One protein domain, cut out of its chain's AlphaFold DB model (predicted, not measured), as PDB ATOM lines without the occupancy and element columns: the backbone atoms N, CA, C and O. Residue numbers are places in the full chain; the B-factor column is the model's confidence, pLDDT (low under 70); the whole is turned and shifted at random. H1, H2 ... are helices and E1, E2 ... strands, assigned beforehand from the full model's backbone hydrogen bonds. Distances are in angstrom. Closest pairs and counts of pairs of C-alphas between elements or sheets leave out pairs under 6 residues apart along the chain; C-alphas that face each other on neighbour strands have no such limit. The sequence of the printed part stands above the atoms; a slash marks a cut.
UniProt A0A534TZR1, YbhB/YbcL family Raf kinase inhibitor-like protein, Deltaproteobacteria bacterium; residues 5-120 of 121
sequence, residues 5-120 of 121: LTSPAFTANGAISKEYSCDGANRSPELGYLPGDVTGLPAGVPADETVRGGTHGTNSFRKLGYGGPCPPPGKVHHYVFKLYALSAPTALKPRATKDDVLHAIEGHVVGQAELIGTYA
ATOM      1  N   LEU A   5      47.108  25.921 121.417       94.12
ATOM      2  CA  LEU A   5      46.281  25.188 122.365       94.12
ATOM      3  C   LEU A   5      46.089  26.074 123.594       94.12
ATOM      4  O   LEU A   5      47.060  26.500 124.221       94.12
ATOM      5  N   THR A   6      44.839  26.376 123.920       93.94
ATOM      6  CA  THR A   6      44.464  27.239 125.041       93.94
ATOM      7  C   THR A   6      43.358  26.595 125.864       93.94
ATOM      8  O   THR A   6      42.690  25.657 125.431       93.94
ATOM      9  N   SER A   7      43.172  27.088 127.083       94.25
ATOM     10  CA  SER A   7      42.081  26.670 127.952       94.25
ATOM     11  C   SER A   7      41.576  27.875 128.742       94.25
ATOM     12  O   SER A   7      42.400  28.641 129.246       94.25
ATOM     13  N   PRO A   8      40.255  28.056 128.901       92.62
ATOM     14  CA  PRO A   8      39.727  29.020 129.862       92.62
ATOM     15  C   PRO A   8      39.911  28.548 131.313       92.62
ATOM     16  O   PRO A   8      39.808  29.351 132.236       92.62
ATOM     17  N   ALA A   9      40.190  27.258 131.531       91.38
ATOM     18  CA  ALA A   9      40.316  26.672 132.860       91.38
ATOM     19  C   ALA A   9      41.650  26.993 133.552       91.38
ATOM     20  O   ALA A   9      41.709  27.005 134.781       91.38
ATOM     21  N   PHE A  10      42.725  27.209 132.788       93.25
ATOM     22  CA  PHE A  10      44.050  27.546 133.312       93.25
ATOM     23  C   PHE A  10      44.940  28.167 132.226       93.25
ATOM     24  O   PHE A  10      44.796  27.892 131.036       93.25
ATOM     25  N   THR A  11      45.895  28.992 132.649       93.06
ATOM     26  CA  THR A  11      46.927  29.571 131.777       93.06
ATOM     27  C   THR A  11      48.129  28.634 131.637       93.06
ATOM     28  O   THR A  11      48.317  27.724 132.443       93.06
ATOM     29  N   ALA A  12      48.978  28.849 130.628       92.06
ATOM     30  CA  ALA A  12      50.198  28.058 130.451       92.06
ATOM     31  C   ALA A  12      51.116  28.147 131.686       92.06
ATOM     32  O   ALA A  12      51.456  29.235 132.146       92.06
ATOM     33  N   ASN A  13      51.517  26.987 132.206       92.12
ATOM     34  CA  ASN A  13      52.204  26.763 133.483       92.12
ATOM     35  C   ASN A  13      51.421  27.193 134.740       92.12
ATOM     36  O   ASN A  13      51.948  27.110 135.848       92.12
ATOM     37  N   GLY A  14      50.163  27.605 134.590       93.19
ATOM     38  CA  GLY A  14      49.269  27.949 135.689       93.19
ATOM     39  C   GLY A  14      48.747  26.723 136.438       93.19
ATOM     40  O   GLY A  14      48.895  25.582 135.990       93.19
ATOM     41  N   ALA A  15      48.132  26.967 137.594       93.75
ATOM     42  CA  ALA A  15      47.550  25.918 138.419       93.75
ATOM     43  C   ALA A  15      46.236  25.400 137.810       93.75
ATOM     44  O   ALA A  15      45.341  26.180 137.482       93.75
ATOM     45  N   ILE A  16      46.105  24.080 137.697       93.94
ATOM     46  CA  ILE A  16      44.865  23.412 137.303       93.94
ATOM     47  C   ILE A  16      43.935  23.379 138.521       93.94
ATOM     48  O   ILE A  16      44.334  22.962 139.606       93.94
ATOM     49  N   SER A  17      42.683  23.806 138.355       93.12
ATOM     50  CA  SER A  17      41.688  23.746 139.433       93.12
ATOM     51  C   SER A  17      41.414  22.305 139.877       93.12
ATOM     52  O   SER A  17      41.364  21.387 139.055       93.12
ATOM     53  N   LYS A  18      41.130  22.120 141.172       92.69
ATOM     54  CA  LYS A  18      40.735  20.828 141.757       92.69
ATOM     55  C   LYS A  18      39.521  20.186 141.077       92.69
ATOM     56  O   LYS A  18      39.355  18.978 141.143       92.69
ATOM     57  N   GLU A  19      38.667  20.967 140.411       94.06
ATOM     58  CA  GLU A  19      37.531  20.422 139.651       94.06
ATOM     59  C   GLU A  19      37.982  19.408 138.586       94.06
ATOM     60  O   GLU A  19      37.291  18.418 138.337       94.06
ATOM     61  N   TYR A  20      39.160  19.628 138.002       93.94
ATOM     62  CA  TYR A  20      39.719  18.789 136.947       93.94
ATOM     63  C   TYR A  20      40.660  17.701 137.480       93.94
ATOM     64  O   TYR A  20      41.227  16.948 136.697       93.94
ATOM     65  N   SER A  21      40.847  17.602 138.800       92.81
ATOM     66  CA  SER A  21      41.738  16.637 139.454       92.81
ATOM     67  C   SER A  21      40.963  15.507 140.140       92.81
ATOM     68  O   SER A  21      39.732  15.534 140.233       92.81
ATOM     69  N   CYS A  22      41.690  14.514 140.659       91.38
ATOM     70  CA  CYS A  22      41.104  13.419 141.435       91.38
ATOM     71  C   CYS A  22      40.543  13.849 142.803       91.38
ATOM     72  O   CYS A  22      39.793  13.084 143.403       91.38
ATOM     73  N   ASP A  23      40.890  15.044 143.296       89.38
ATOM     74  CA  ASP A  23      40.361  15.588 144.556       89.38
ATOM     75  C   ASP A  23      39.027  16.340 144.361       89.38
ATOM     76  O   ASP A  23      38.438  16.825 145.330       89.38
ATOM     77  N   GLY A  24      38.550  16.471 143.119       90.69
ATOM     78  CA  GLY A  24      37.279  17.112 142.786       90.69
ATOM     79  C   GLY A  24      36.422  16.275 141.840       90.69
ATOM     80  O   GLY A  24      36.280  15.068 142.007       90.69
ATOM     81  N   ALA A  25      35.806  16.931 140.853       90.88
ATOM     82  CA  ALA A  25      34.860  16.290 139.939       90.88
ATOM     83  C   ALA A  25      35.539  15.400 138.881       90.88
ATOM     84  O   ALA A  25      34.846  14.683 138.158       90.88
ATOM     85  N   ASN A  26      36.875  15.452 138.772       91.38
ATOM     86  CA  ASN A  26      37.672  14.714 137.793       91.38
ATOM     87  C   ASN A  26      37.168  14.907 136.346       91.38
ATOM     88  O   ASN A  26      37.162  13.980 135.533       91.38
ATOM     89  N   ARG A  27      36.704  16.120 136.029       93.12
ATOM     90  CA  ARG A  27      36.232  16.485 134.686       93.12
ATOM     91  C   ARG A  27      37.412  16.880 133.806       93.12
ATOM     92  O   ARG A  27      38.387  17.431 134.301       93.12
ATOM     93  N   SER A  28      37.329  16.654 132.497       93.38
ATOM     94  CA  SER A  28      38.321  17.221 131.577       93.38
ATOM     95  C   SER A  28      38.186  18.749 131.525       93.38
ATOM     96  O   SER A  28      37.053  19.244 131.524       93.38
ATOM     97  N   PRO A  29      39.289  19.515 131.463       93.75
ATOM     98  CA  PRO A  29      39.212  20.943 131.186       93.75
ATOM     99  C   PRO A  29      38.737  21.180 129.750       93.75
ATOM    100  O   PRO A  29      38.898  20.328 128.876       93.75
ATOM    101  N   GLU A  30      38.152  22.349 129.512       94.31
ATOM    102  CA  GLU A  30      37.864  22.814 128.156       94.31
ATOM    103  C   GLU A  30      39.173  23.137 127.433       94.31
ATOM    104  O   GLU A  30      40.079  23.731 128.022       94.31
ATOM    105  N   LEU A  31      39.274  22.764 126.161       93.38
ATOM    106  CA  LEU A  31      40.440  23.045 125.330       93.38
ATOM    107  C   LEU A  31      39.987  23.729 124.046       93.38
ATOM    108  O   LEU A  31      39.176  23.174 123.314       93.38
ATOM    109  N   GLY A  32      40.537  24.903 123.760       93.06
ATOM    110  CA  GLY A  32      40.406  25.589 122.478       93.06
ATOM    111  C   GLY A  32      41.663  25.381 121.642       93.06
ATOM    112  O   GLY A  32      42.775  25.414 122.174       93.06
ATOM    113  N   TYR A  33      41.509  25.153 120.340       90.31
ATOM    114  CA  TYR A  33      42.652  24.959 119.454       90.31
ATOM    115  C   TYR A  33      42.415  25.454 118.034       90.31
ATOM    116  O   TYR A  33      41.309  25.383 117.500       90.31
ATOM    117  N   LEU A  34      43.483  25.972 117.429       85.19
ATOM    118  CA  LEU A  34      43.480  26.557 116.091       85.19
ATOM    119  C   LEU A  34      44.809  26.263 115.375       85.19
ATOM    120  O   LEU A  34      45.853  26.251 116.034       85.19
ATOM    121  N   PRO A  35      44.815  26.109 114.037       82.88
ATOM    122  CA  PRO A  35      43.659  25.928 113.145       82.88
ATOM    123  C   PRO A  35      43.062  24.502 113.216       82.88
ATOM    124  O   PRO A  35      43.740  23.571 113.646       82.88
ATOM    125  N   GLY A  36      41.814  24.317 112.764       73.44
ATOM    126  CA  GLY A  36      41.159  23.002 112.647       73.44
ATOM    127  C   GLY A  36      39.652  23.090 112.367       73.44
ATOM    128  O   GLY A  36      39.035  24.112 112.666       73.44
ATOM    129  N   ASP A  37      39.062  22.026 111.808       71.44
ATOM    130  CA  ASP A  37      37.611  21.942 111.524       71.44
ATOM    131  C   ASP A  37      36.768  21.896 112.807       71.44
ATOM    132  O   ASP A  37      35.656  22.417 112.885       71.44
ATOM    133  N   VAL A  38      37.326  21.270 113.842       74.81
ATOM    134  CA  VAL A  38      36.840  21.350 115.216       74.81
ATOM    135  C   VAL A  38      37.790  22.290 115.941       74.81
ATOM    136  O   VAL A  38      38.992  22.074 115.898       74.81
ATOM    137  N   THR A  39      37.270  23.332 116.581       82.50
ATOM    138  CA  THR A  39      38.088  24.382 117.218       82.50
ATOM    139  C   THR A  39      38.148  24.271 118.740       82.50
ATOM    140  O   THR A  39      38.692  25.145 119.416       82.50
ATOM    141  N   GLY A  40      37.589  23.199 119.304       88.19
ATOM    142  CA  GLY A  40      37.640  22.969 120.735       88.19
ATOM    143  C   GLY A  40      36.965  21.685 121.209       88.19
ATOM    144  O   GLY A  40      36.112  21.106 120.530       88.19
ATOM    145  N   LEU A  41      37.340  21.278 122.419       90.19
ATOM    146  CA  LEU A  41      36.733  20.212 123.204       90.19
ATOM    147  C   LEU A  41      36.094  20.826 124.457       90.19
ATOM    148  O   LEU A  41      36.787  21.529 125.196       90.19
ATOM    149  N   PRO A  42      34.800  20.570 124.720       92.25
ATOM    150  CA  PRO A  42      34.124  21.115 125.892       92.25
ATOM    151  C   PRO A  42      34.665  20.503 127.189       92.25
ATOM    152  O   PRO A  42      35.194  19.389 127.200       92.25
ATOM    153  N   ALA A  43      34.483  21.201 128.311       92.12
ATOM    154  CA  ALA A  43      34.800  20.637 129.620       92.12
ATOM    155  C   ALA A  43      33.920  19.415 129.946       92.12
ATOM    156  O   ALA A  43      32.705  19.420 129.735       92.12
ATOM    157  N   GLY A  44      34.515  18.393 130.560       92.50
ATOM    158  CA  GLY A  44      33.821  17.177 130.983       92.50
ATOM    159  C   GLY A  44      33.322  16.315 129.826       92.50
ATOM    160  O   GLY A  44      32.184  15.853 129.877       92.50
ATOM    161  N   VAL A  45      34.153  16.098 128.802       92.44
ATOM    162  CA  VAL A  45      33.848  15.138 127.731       92.44
ATOM    163  C   VAL A  45      33.575  13.763 128.370       92.44
ATOM    164  O   VAL A  45      34.401  13.300 129.166       92.44
ATOM    165  N   PRO A  46      32.433  13.114 128.073       91.25
ATOM    166  CA  PRO A  46      32.064  11.849 128.700       91.25
ATOM    167  C   PRO A  46      33.049  10.747 128.323       91.25
ATOM    168  O   PRO A  46      33.568  10.720 127.212       91.25
ATOM    169  N   ALA A  47      33.285   9.802 129.231       90.88
ATOM    170  CA  ALA A  47      34.214   8.690 129.032       90.88
ATOM    171  C   ALA A  47      33.658   7.581 128.110       90.88
ATOM    172  O   ALA A  47      33.930   6.404 128.335       90.88
ATOM    173  N   ASP A  48      32.889   7.954 127.086       92.69
ATOM    174  CA  ASP A  48      32.347   7.054 126.070       92.69
ATOM    175  C   ASP A  48      33.420   6.702 125.028       92.69
ATOM    176  O   ASP A  48      34.421   7.408 124.869       92.69
ATOM    177  N   GLU A  49      33.223   5.593 124.309       91.81
ATOM    178  CA  GLU A  49      34.164   5.119 123.277       91.81
ATOM    179  C   GLU A  49      34.257   6.086 122.105       91.81
ATOM    180  O   GLU A  49      35.353   6.376 121.621       91.81
ATOM    181  N   THR A  50      33.109   6.624 121.708       90.56
ATOM    182  CA  THR A  50      32.970   7.589 120.627       90.56
ATOM    183  C   THR A  50      32.390   8.871 121.190       90.56
ATOM    184  O   THR A  50      31.382   8.857 121.893       90.56
ATOM    185  N   VAL A  51      33.015   9.988 120.844       87.44
ATOM    186  CA  VAL A  51      32.586  11.333 121.219       87.44
ATOM    187  C   VAL A  51      32.488  12.193 119.967       87.44
ATOM    188  O   VAL A  51      32.900  11.802 118.871       87.44
ATOM    189  N   ARG A  52      31.922  13.393 120.092       82.38
ATOM    190  CA  ARG A  52      31.823  14.300 118.948       82.38
ATOM    191  C   ARG A  52      33.226  14.633 118.424       82.38
ATOM    192  O   ARG A  52      33.993  15.294 119.114       82.38
ATOM    193  N   GLY A  53      33.526  14.207 117.198       80.19
ATOM    194  CA  GLY A  53      34.795  14.495 116.523       80.19
ATOM    195  C   GLY A  53      35.915  13.471 116.741       80.19
ATOM    196  O   GLY A  53      37.015  13.706 116.252       80.19
ATOM    197  N   GLY A  54      35.673  12.346 117.427       88.62
ATOM    198  CA  GLY A  54      36.694  11.304 117.574       88.62
ATOM    199  C   GLY A  54      36.323  10.177 118.534       88.62
ATOM    200  O   GLY A  54      35.174  10.021 118.939       88.62
ATOM    201  N   THR A  55      37.320   9.382 118.911       92.75
ATOM    202  CA  THR A  55      37.176   8.259 119.847       92.75
ATOM    203  C   THR A  55      38.201   8.362 120.965       92.75
ATOM    204  O   THR A  55      39.317   8.834 120.746       92.75
ATOM    205  N   HIS A  56      37.859   7.881 122.157       95.25
ATOM    206  CA  HIS A  56      38.790   7.868 123.280       95.25
ATOM    207  C   HIS A  56      39.729   6.660 123.254       95.25
ATOM    208  O   HIS A  56      39.321   5.531 122.978       95.25
ATOM    209  N   GLY A  57      40.987   6.903 123.620       95.19
ATOM    210  CA  GLY A  57      41.949   5.866 123.983       95.19
ATOM    211  C   GLY A  57      41.859   5.463 125.460       95.19
ATOM    212  O   GLY A  57      41.090   6.034 126.240       95.19
ATOM    213  N   THR A  58      42.668   4.485 125.862       96.12
ATOM    214  CA  THR A  58      42.827   4.107 127.276       96.12
ATOM    215  C   THR A  58      43.898   4.942 127.967       96.12
ATOM    216  O   THR A  58      44.975   5.160 127.414       96.12
ATOM    217  N   ASN A  59      43.641   5.339 129.212       94.06
ATOM    218  CA  ASN A  59      44.611   6.016 130.069       94.06
ATOM    219  C   ASN A  59      45.380   5.032 130.976       94.06
ATOM    220  O   ASN A  59      45.044   3.851 131.078       94.06
ATOM    221  N   SER A  60      46.399   5.525 131.688       91.88
ATOM    222  CA  SER A  60      47.238   4.709 132.582       91.88
ATOM    223  C   SER A  60      46.490   4.108 133.781       91.88
ATOM    224  O   SER A  60      46.968   3.144 134.375       91.88
ATOM    225  N   PHE A  61      45.297   4.614 134.113       90.12
ATOM    226  CA  PHE A  61      44.401   4.002 135.103       90.12
ATOM    227  C   PHE A  61      43.587   2.833 134.523       90.12
ATOM    228  O   PHE A  61      42.692   2.322 135.193       90.12
ATOM    229  N   ARG A  62      43.874   2.419 133.277       91.56
ATOM    230  CA  ARG A  62      43.130   1.411 132.503       91.56
ATOM    231  C   ARG A  62      41.653   1.770 132.318       91.56
ATOM    232  O   ARG A  62      40.805   0.892 132.177       91.56
ATOM    233  N   LYS A  63      41.348   3.069 132.322       92.12
ATOM    234  CA  LYS A  63      40.015   3.618 132.067       92.12
ATOM    235  C   LYS A  63      39.980   4.297 130.703       92.12
ATOM    236  O   LYS A  63      41.015   4.640 130.133       92.12
ATOM    237  N   LEU A  64      38.774   4.469 130.189       93.38
ATOM    238  CA  LEU A  64      38.510   5.199 128.958       93.38
ATOM    239  C   LEU A  64      38.435   6.704 129.249       93.38
ATOM    240  O   LEU A  64      37.948   7.100 130.309       93.38
ATOM    241  N   GLY A  65      38.916   7.529 128.320       92.19
ATOM    242  CA  GLY A  65      38.812   8.986 128.416       92.19
ATOM    243  C   GLY A  65      39.729   9.623 129.468       92.19
ATOM    244  O   GLY A  65      40.784   9.089 129.834       92.19
ATOM    245  N   TYR A  66      39.341  10.814 129.924       94.31
ATOM    246  CA  TYR A  66      40.160  11.656 130.795       94.31
ATOM    247  C   TYR A  66      40.342  11.067 132.203       94.31
ATOM    248  O   TYR A  66      39.386  10.666 132.866       94.31
ATOM    249  N   GLY A  67      41.590  11.058 132.673       94.00
ATOM    250  CA  GLY A  67      41.947  10.839 134.072       94.00
ATOM    251  C   GLY A  67      42.734  12.044 134.569       94.00
ATOM    252  O   GLY A  67      43.812  12.320 134.042       94.00
ATOM    253  N   GLY A  68      42.178  12.772 135.534       92.50
ATOM    254  CA  GLY A  68      42.730  14.032 136.003       92.50
ATOM    255  C   GLY A  68      43.985  13.892 136.863       92.50
ATOM    256  O   GLY A  68      44.346  12.786 137.284       92.50
ATOM    257  N   PRO A  69      44.660  15.021 137.148       92.81
ATOM    258  CA  PRO A  69      45.777  15.089 138.070       92.81
ATOM    259  C   PRO A  69      45.513  14.380 139.394       92.81
ATOM    260  O   PRO A  69      44.536  14.666 140.079       92.81
ATOM    261  N   CYS A  70      46.417  13.477 139.764       92.38
ATOM    262  CA  CYS A  70      46.391  12.811 141.061       92.38
ATOM    263  C   CYS A  70      47.818  12.558 141.566       92.38
ATOM    264  O   CYS A  70      48.241  11.404 141.686       92.38
ATOM    265  N   PRO A  71      48.621  13.621 141.770       91.94
ATOM    266  CA  PRO A  71      49.989  13.458 142.224       91.94
ATOM    267  C   PRO A  71      49.998  12.977 143.685       91.94
ATOM    268  O   PRO A  71      49.031  13.192 144.418       91.94
ATOM    269  N   PRO A  72      51.075  12.336 144.152       92.19
ATOM    270  CA  PRO A  72      51.297  12.158 145.581       92.19
ATOM    271  C   PRO A  72      51.371  13.527 146.288       92.19
ATOM    272  O   PRO A  72      51.729  14.516 145.642       92.19
ATOM    273  N   PRO A  73      51.081  13.607 147.599       91.25
ATOM    274  CA  PRO A  73      51.284  14.836 148.364       91.25
ATOM    275  C   PRO A  73      52.721  15.362 148.243       91.25
ATOM    276  O   PRO A  73      53.679  14.581 148.252       91.25
ATOM    277  N   GLY A  74      52.875  16.687 148.171       90.38
ATOM    278  CA  GLY A  74      54.183  17.346 148.173       90.38
ATOM    279  C   GLY A  74      54.536  18.040 146.858       90.38
ATOM    280  O   GLY A  74      54.156  19.188 146.642       90.38
ATOM    281  N   LYS A  75      55.357  17.405 146.011       93.19
ATOM    282  CA  LYS A  75      55.920  18.081 144.828       93.19
ATOM    283  C   LYS A  75      54.845  18.372 143.781       93.19
ATOM    284  O   LYS A  75      54.033  17.513 143.451       93.19
ATOM    285  N   VAL A  76      54.915  19.567 143.199       95.06
ATOM    286  CA  VAL A  76      54.085  19.941 142.053       95.06
ATOM    287  C   VAL A  76      54.431  19.084 140.837       95.06
ATOM    288  O   VAL A  76      55.603  18.865 140.524       95.06
ATOM    289  N   HIS A  77      53.405  18.585 140.154       96.00
ATOM    290  CA  HIS A  77      53.545  17.865 138.893       96.00
ATOM    291  C   HIS A  77      53.100  18.752 137.729       96.00
ATOM    292  O   HIS A  77      52.163  19.543 137.856       96.00
ATOM    293  N   HIS A  78      53.762  18.581 136.585       96.19
ATOM    294  CA  HIS A  78      53.418  19.244 135.333       96.19
ATOM    295  C   HIS A  78      52.609  18.281 134.463       96.19
ATOM    296  O   HIS A  78      53.061  17.182 134.144       96.19
ATOM    297  N   TYR A  79      51.413  18.704 134.074       95.56
ATOM    298  CA  TYR A  79      50.499  17.969 133.212       95.56
ATOM    299  C   TYR A  79      50.528  18.604 131.830       95.56
ATOM    300  O   TYR A  79      50.137  19.758 131.659       95.56
ATOM    301  N   VAL A  80      51.033  17.851 130.856       96.62
ATOM    302  CA  VAL A  80      51.228  18.325 129.485       96.62
ATOM    303  C   VAL A  80      50.061  17.860 128.623       96.62
ATOM    304  O   VAL A  80      49.904  16.666 128.368       96.62
ATOM    305  N   PHE A  81      49.258  18.807 128.156       95.75
ATOM    306  CA  PHE A  81      48.231  18.584 127.148       95.75
ATOM    307  C   PHE A  81      48.875  18.795 125.782       95.75
ATOM    308  O   PHE A  81      49.363  19.887 125.500       95.75
ATOM    309  N   LYS A  82      48.907  17.749 124.953       95.38
ATOM    310  CA  LYS A  82      49.480  17.798 123.603       95.38
ATOM    311  C   LYS A  82      48.382  17.674 122.563       95.38
ATOM    312  O   LYS A  82      47.537  16.787 122.662       95.38
ATOM    313  N   LEU A  83      48.438  18.535 121.559       94.06
ATOM    314  CA  LEU A  83      47.593  18.490 120.378       94.06
ATOM    315  C   LEU A  83      48.466  18.206 119.161       94.06
ATOM    316  O   LEU A  83      49.477  18.877 118.963       94.06
ATOM    317  N   TYR A  84      48.034  17.261 118.332       94.00
ATOM    318  CA  TYR A  84      48.667  16.937 117.060       94.00
ATOM    319  C   TYR A  84      47.677  17.183 115.925       94.00
ATOM    320  O   TYR A  84      46.565  16.658 115.945       94.00
ATOM    321  N   ALA A  85      48.089  17.969 114.937       93.12
ATOM    322  CA  ALA A  85      47.384  18.105 113.672       93.12
ATOM    323  C   ALA A  85      47.987  17.127 112.667       93.12
ATOM    324  O   ALA A  85      49.212  17.064 112.518       93.12
ATOM    325  N   LEU A  86      47.131  16.366 111.990       93.31
ATOM    326  CA  LEU A  86      47.538  15.273 111.112       93.31
ATOM    327  C   LEU A  86      47.186  15.579 109.655       93.31
ATOM    328  O   LEU A  86      46.158  16.194 109.382       93.31
ATOM    329  N   SER A  87      48.021  15.123 108.722       93.75
ATOM    330  CA  SER A  87      47.755  15.189 107.277       93.75
ATOM    331  C   SER A  87      46.714  14.176 106.801       93.75
ATOM    332  O   SER A  87      46.194  14.318 105.697       93.75
ATOM    333  N   ALA A  88      46.418  13.156 107.611       90.75
ATOM    334  CA  ALA A  88      45.458  12.105 107.303       90.75
ATOM    335  C   ALA A  88      44.709  11.645 108.569       90.75
ATOM    336  O   ALA A  88      45.273  11.701 109.667       90.75
ATOM    337  N   PRO A  89      43.457  11.167 108.441       90.31
ATOM    338  CA  PRO A  89      42.746  10.525 109.540       90.31
ATOM    339  C   PRO A  89      43.484   9.279 110.036       90.31
ATOM    340  O   PRO A  89      44.044   8.522 109.245       90.31
ATOM    341  N   THR A  90      43.418   9.022 111.341       90.38
ATOM    342  CA  THR A  90      43.894   7.745 111.890       90.38
ATOM    343  C   THR A  90      42.830   6.659 111.701       90.38
ATOM    344  O   THR A  90      41.636   6.934 111.804       90.38
ATOM    345  N   ALA A  91      43.247   5.413 111.468       90.12
ATOM    346  CA  ALA A  91      42.359   4.242 111.461       90.12
ATOM    347  C   ALA A  91      42.223   3.601 112.861       90.12
ATOM    348  O   ALA A  91      41.909   2.412 112.987       90.12
ATOM    349  N   LEU A  92      42.514   4.368 113.917       94.19
ATOM    350  CA  LEU A  92      42.479   3.887 115.291       94.19
ATOM    351  C   LEU A  92      41.044   3.584 115.717       94.19
ATOM    352  O   LEU A  92      40.111   4.339 115.447       94.19
ATOM    353  N   LYS A  93      40.882   2.467 116.418       93.31
ATOM    354  CA  LYS A  93      39.630   2.100 117.079       93.31
ATOM    355  C   LYS A  93      39.584   2.725 118.479       93.31
ATOM    356  O   LYS A  93      40.641   3.052 119.031       93.31
ATOM    357  N   PRO A  94      38.392   2.842 119.094       94.62
ATOM    358  CA  PRO A  94      38.298   3.158 120.512       94.62
ATOM    359  C   PRO A  94      39.204   2.252 121.351       94.62
ATOM    360  O   PRO A  94      39.459   1.104 120.984       94.62
ATOM    361  N   ARG A  95      39.646   2.763 122.504       95.25
ATOM    362  CA  ARG A  95      40.549   2.083 123.451       95.25
ATOM    363  C   ARG A  95      41.993   1.906 122.970       95.25
ATOM    364  O   ARG A  95      42.739   1.182 123.619       95.25
ATOM    365  N   ALA A  96      42.404   2.592 121.904       96.38
ATOM    366  CA  ALA A  96      43.814   2.683 121.531       96.38
ATOM    367  C   ALA A  96      44.678   3.153 122.720       96.38
ATOM    368  O   ALA A  96      44.282   4.032 123.494       96.38
ATOM    369  N   THR A  97      45.855   2.559 122.876       96.62
ATOM    370  CA  THR A  97      46.841   2.980 123.871       96.62
ATOM    371  C   THR A  97      47.604   4.211 123.388       96.62
ATOM    372  O   THR A  97      47.527   4.602 122.223       96.62
ATOM    373  N   LYS A  98      48.382   4.835 124.280       95.75
ATOM    374  CA  LYS A  98      49.294   5.914 123.882       95.75
ATOM    375  C   LYS A  98      50.259   5.455 122.783       95.75
ATOM    376  O   LYS A  98      50.515   6.226 121.865       95.75
ATOM    377  N   ASP A  99      50.772   4.235 122.880       96.88
ATOM    378  CA  ASP A  99      51.754   3.718 121.927       96.88
ATOM    379  C   ASP A  99      51.111   3.483 120.555       96.88
ATOM    380  O   ASP A  99      51.676   3.905 119.548       96.88
ATOM    381  N   ASP A 100      49.883   2.948 120.516       96.94
ATOM    382  CA  ASP A 100      49.104   2.829 119.273       96.94
ATOM    383  C   ASP A 100      48.897   4.196 118.609       96.94
ATOM    384  O   ASP A 100      49.058   4.337 117.398       96.94
ATOM    385  N   VAL A 101      48.561   5.218 119.408       96.56
ATOM    386  CA  VAL A 101      48.374   6.586 118.914       96.56
ATOM    387  C   VAL A 101      49.673   7.135 118.339       96.56
ATOM    388  O   VAL A 101      49.668   7.620 117.213       96.56
ATOM    389  N   LEU A 102      50.779   7.058 119.084       96.44
ATOM    390  CA  LEU A 102      52.066   7.595 118.640       96.44
ATOM    391  C   LEU A 102      52.562   6.915 117.363       96.44
ATOM    392  O   LEU A 102      53.062   7.600 116.476       96.44
ATOM    393  N   HIS A 103      52.371   5.602 117.251       96.69
ATOM    394  CA  HIS A 103      52.735   4.862 116.052       96.69
ATOM    395  C   HIS A 103      51.842   5.235 114.859       96.69
ATOM    396  O   HIS A 103      52.336   5.457 113.760       96.69
ATOM    397  N   ALA A 104      50.530   5.381 115.070       96.56
ATOM    398  CA  ALA A 104      49.593   5.726 114.001       96.56
ATOM    399  C   ALA A 104      49.760   7.155 113.458       96.56
ATOM    400  O   ALA A 104      49.371   7.417 112.320       96.56
ATOM    401  N   ILE A 105      50.290   8.087 114.256       96.62
ATOM    402  CA  ILE A 105      50.518   9.475 113.820       96.62
ATOM    403  C   ILE A 105      51.926   9.715 113.263       96.62
ATOM    404  O   ILE A 105      52.192  10.798 112.734       96.62
ATOM    405  N   GLU A 106      52.835   8.749 113.392       94.94
ATOM    406  CA  GLU A 106      54.219   8.871 112.934       94.94
ATOM    407  C   GLU A 106      54.272   9.185 111.430       94.94
ATOM    408  O   GLU A 106      53.581   8.574 110.622       94.94
ATOM    409  N   GLY A 107      55.042  10.208 111.044       95.06
ATOM    410  CA  GLY A 107      55.115  10.677 109.651       95.06
ATOM    411  C   GLY A 107      53.890  11.461 109.147       95.06
ATOM    412  O   GLY A 107      53.952  12.036 108.062       95.06
ATOM    413  N   HIS A 108      52.810  11.552 109.930       95.56
ATOM    414  CA  HIS A 108      51.578  12.260 109.560       95.56
ATOM    415  C   HIS A 108      51.376  13.592 110.294       95.56
ATOM    416  O   HIS A 108      50.469  14.347 109.945       95.56
ATOM    417  N   VAL A 109      52.202  13.913 111.293       95.69
ATOM    418  CA  VAL A 109      52.096  15.170 112.052       95.69
ATOM    419  C   VAL A 109      52.498  16.368 111.184       95.69
ATOM    420  O   VAL A 109      53.658  16.522 110.816       95.69
ATOM    421  N   VAL A 110      51.541  17.256 110.910       94.56
ATOM    422  CA  VAL A 110      51.750  18.534 110.197       94.56
ATOM    423  C   VAL A 110      51.769  19.742 111.133       94.56
ATOM    424  O   VAL A 110      52.065  20.860 110.713       94.56
ATOM    425  N   GLY A 111      51.450  19.527 112.408       92.75
ATOM    426  CA  GLY A 111      51.388  20.567 113.420       92.75
ATOM    427  C   GLY A 111      51.302  20.007 114.824       92.75
ATOM    428  O   GLY A 111      50.760  18.925 115.036       92.75
ATOM    429  N   GLN A 112      51.811  20.761 115.791       94.38
ATOM    430  CA  GLN A 112      51.666  20.426 117.200       94.38
ATOM    431  C   GLN A 112      51.536  21.684 118.052       94.38
ATOM    432  O   GLN A 112      52.118  22.722 117.731       94.38
ATOM    433  N   ALA A 113      50.798  21.564 119.148       94.19
ATOM    434  CA  ALA A 113      50.714  22.573 120.190       94.19
ATOM    435  C   ALA A 113      50.687  21.890 121.557       94.19
ATOM    436  O   ALA A 113      50.197  20.768 121.697       94.19
ATOM    437  N   GLU A 114      51.207  22.575 122.568       95.69
ATOM    438  CA  GLU A 114      51.221  22.072 123.934       95.69
ATOM    439  C   GLU A 114      50.703  23.135 124.894       95.69
ATOM    440  O   GLU A 114      50.970  24.328 124.738       95.69
ATOM    441  N   LEU A 115      49.980  22.682 125.911       95.75
ATOM    442  CA  LEU A 115      49.538  23.487 127.032       95.75
ATOM    443  C   LEU A 115      49.911  22.737 128.305       95.75
ATOM    444  O   LEU A 115      49.508  21.596 128.509       95.75
ATOM    445  N   ILE A 116      50.709  23.371 129.154       97.19
ATOM    446  CA  ILE A 116      51.172  22.771 130.403       97.19
ATOM    447  C   ILE A 116      50.374  23.394 131.539       97.19
ATOM    448  O   ILE A 116      50.301  24.614 131.630       97.19
ATOM    449  N   GLY A 117      49.791  22.572 132.403       96.06
ATOM    450  CA  GLY A 117      49.212  23.010 133.671       96.06
ATOM    451  C   GLY A 117      49.914  22.327 134.840       96.06
ATOM    452  O   GLY A 117      50.501  21.256 134.687       96.06
ATOM    453  N   THR A 118      49.880  22.943 136.012       96.50
ATOM    454  CA  THR A 118      50.517  22.416 137.222       96.50
ATOM    455  C   THR A 118      49.471  22.022 138.258       96.50
ATOM    456  O   THR A 118      48.419  22.649 138.362       96.50
ATOM    457  N   TYR A 119      49.726  20.960 139.018       95.62
ATOM    458  CA  TYR A 119      48.864  20.575 140.137       95.62
ATOM    459  C   TYR A 119      49.692  19.951 141.262       95.62
ATOM    460  O   TYR A 119      50.608  19.163 141.006       95.62
ATOM    461  N   ALA A 120      49.353  20.309 142.497       92.56
ATOM    462  CA  ALA A 120      49.920  19.776 143.731       92.56
ATOM    463  C   ALA A 120      48.777  19.471 144.711       92.56
ATOM    464  O   ALA A 120      47.749  20.151 144.677       92.56
TER     465      ALA A 120
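This is residues 5 to 120 of the 121 residues of the protein "YbhB/YbcL family Raf kinase inhibitor-like protein" of Deltaproteobacteria bacterium (UniProt A0A534TZR1). There is little regular structure: a long two-stranded ribbon, E2 and E3, runs along the longest axis, with loops of residues 5 to 30 and 35 to 76 massed mostly over one face and short helix H1 near one end. The printed part has 116 residues, in order E1, E2, H1, E3; the class is mixed, with 33 residues in named elements. It is compact, radius of gyration of the C-alphas 14.3 A, spanning 41 by 28 by 23 A.

E1 is residues 31 to 34, starting at C-alpha 31 (40.440, 23.045, 125.330). E2, residues 77 to 86, measures 28.5 A; H1 is residues 98 to 105. E3, residues 109 to 119, measures 28.8 A, ending at C-alpha 119 (48.864, 20.575, 140.137).

E2 and E3 are antiparallel neighbours at 162 degrees; N 81 and O 115 are within hydrogen-bond range at 2.8 A. The closest C-alphas of E2 and H1, Leu 86 and Ile 105, are 7.1 A apart. In H1 every O i to N i+4 pair is within hydrogen-bond range. E1 pairs with no named strand; residues 5 to 6 pair antiparallel with its residues 32 to 33.

The printed part has no cut. The links E1 to E2 and E2 to H1 are long. No printed residue is under 70 in pLDDT.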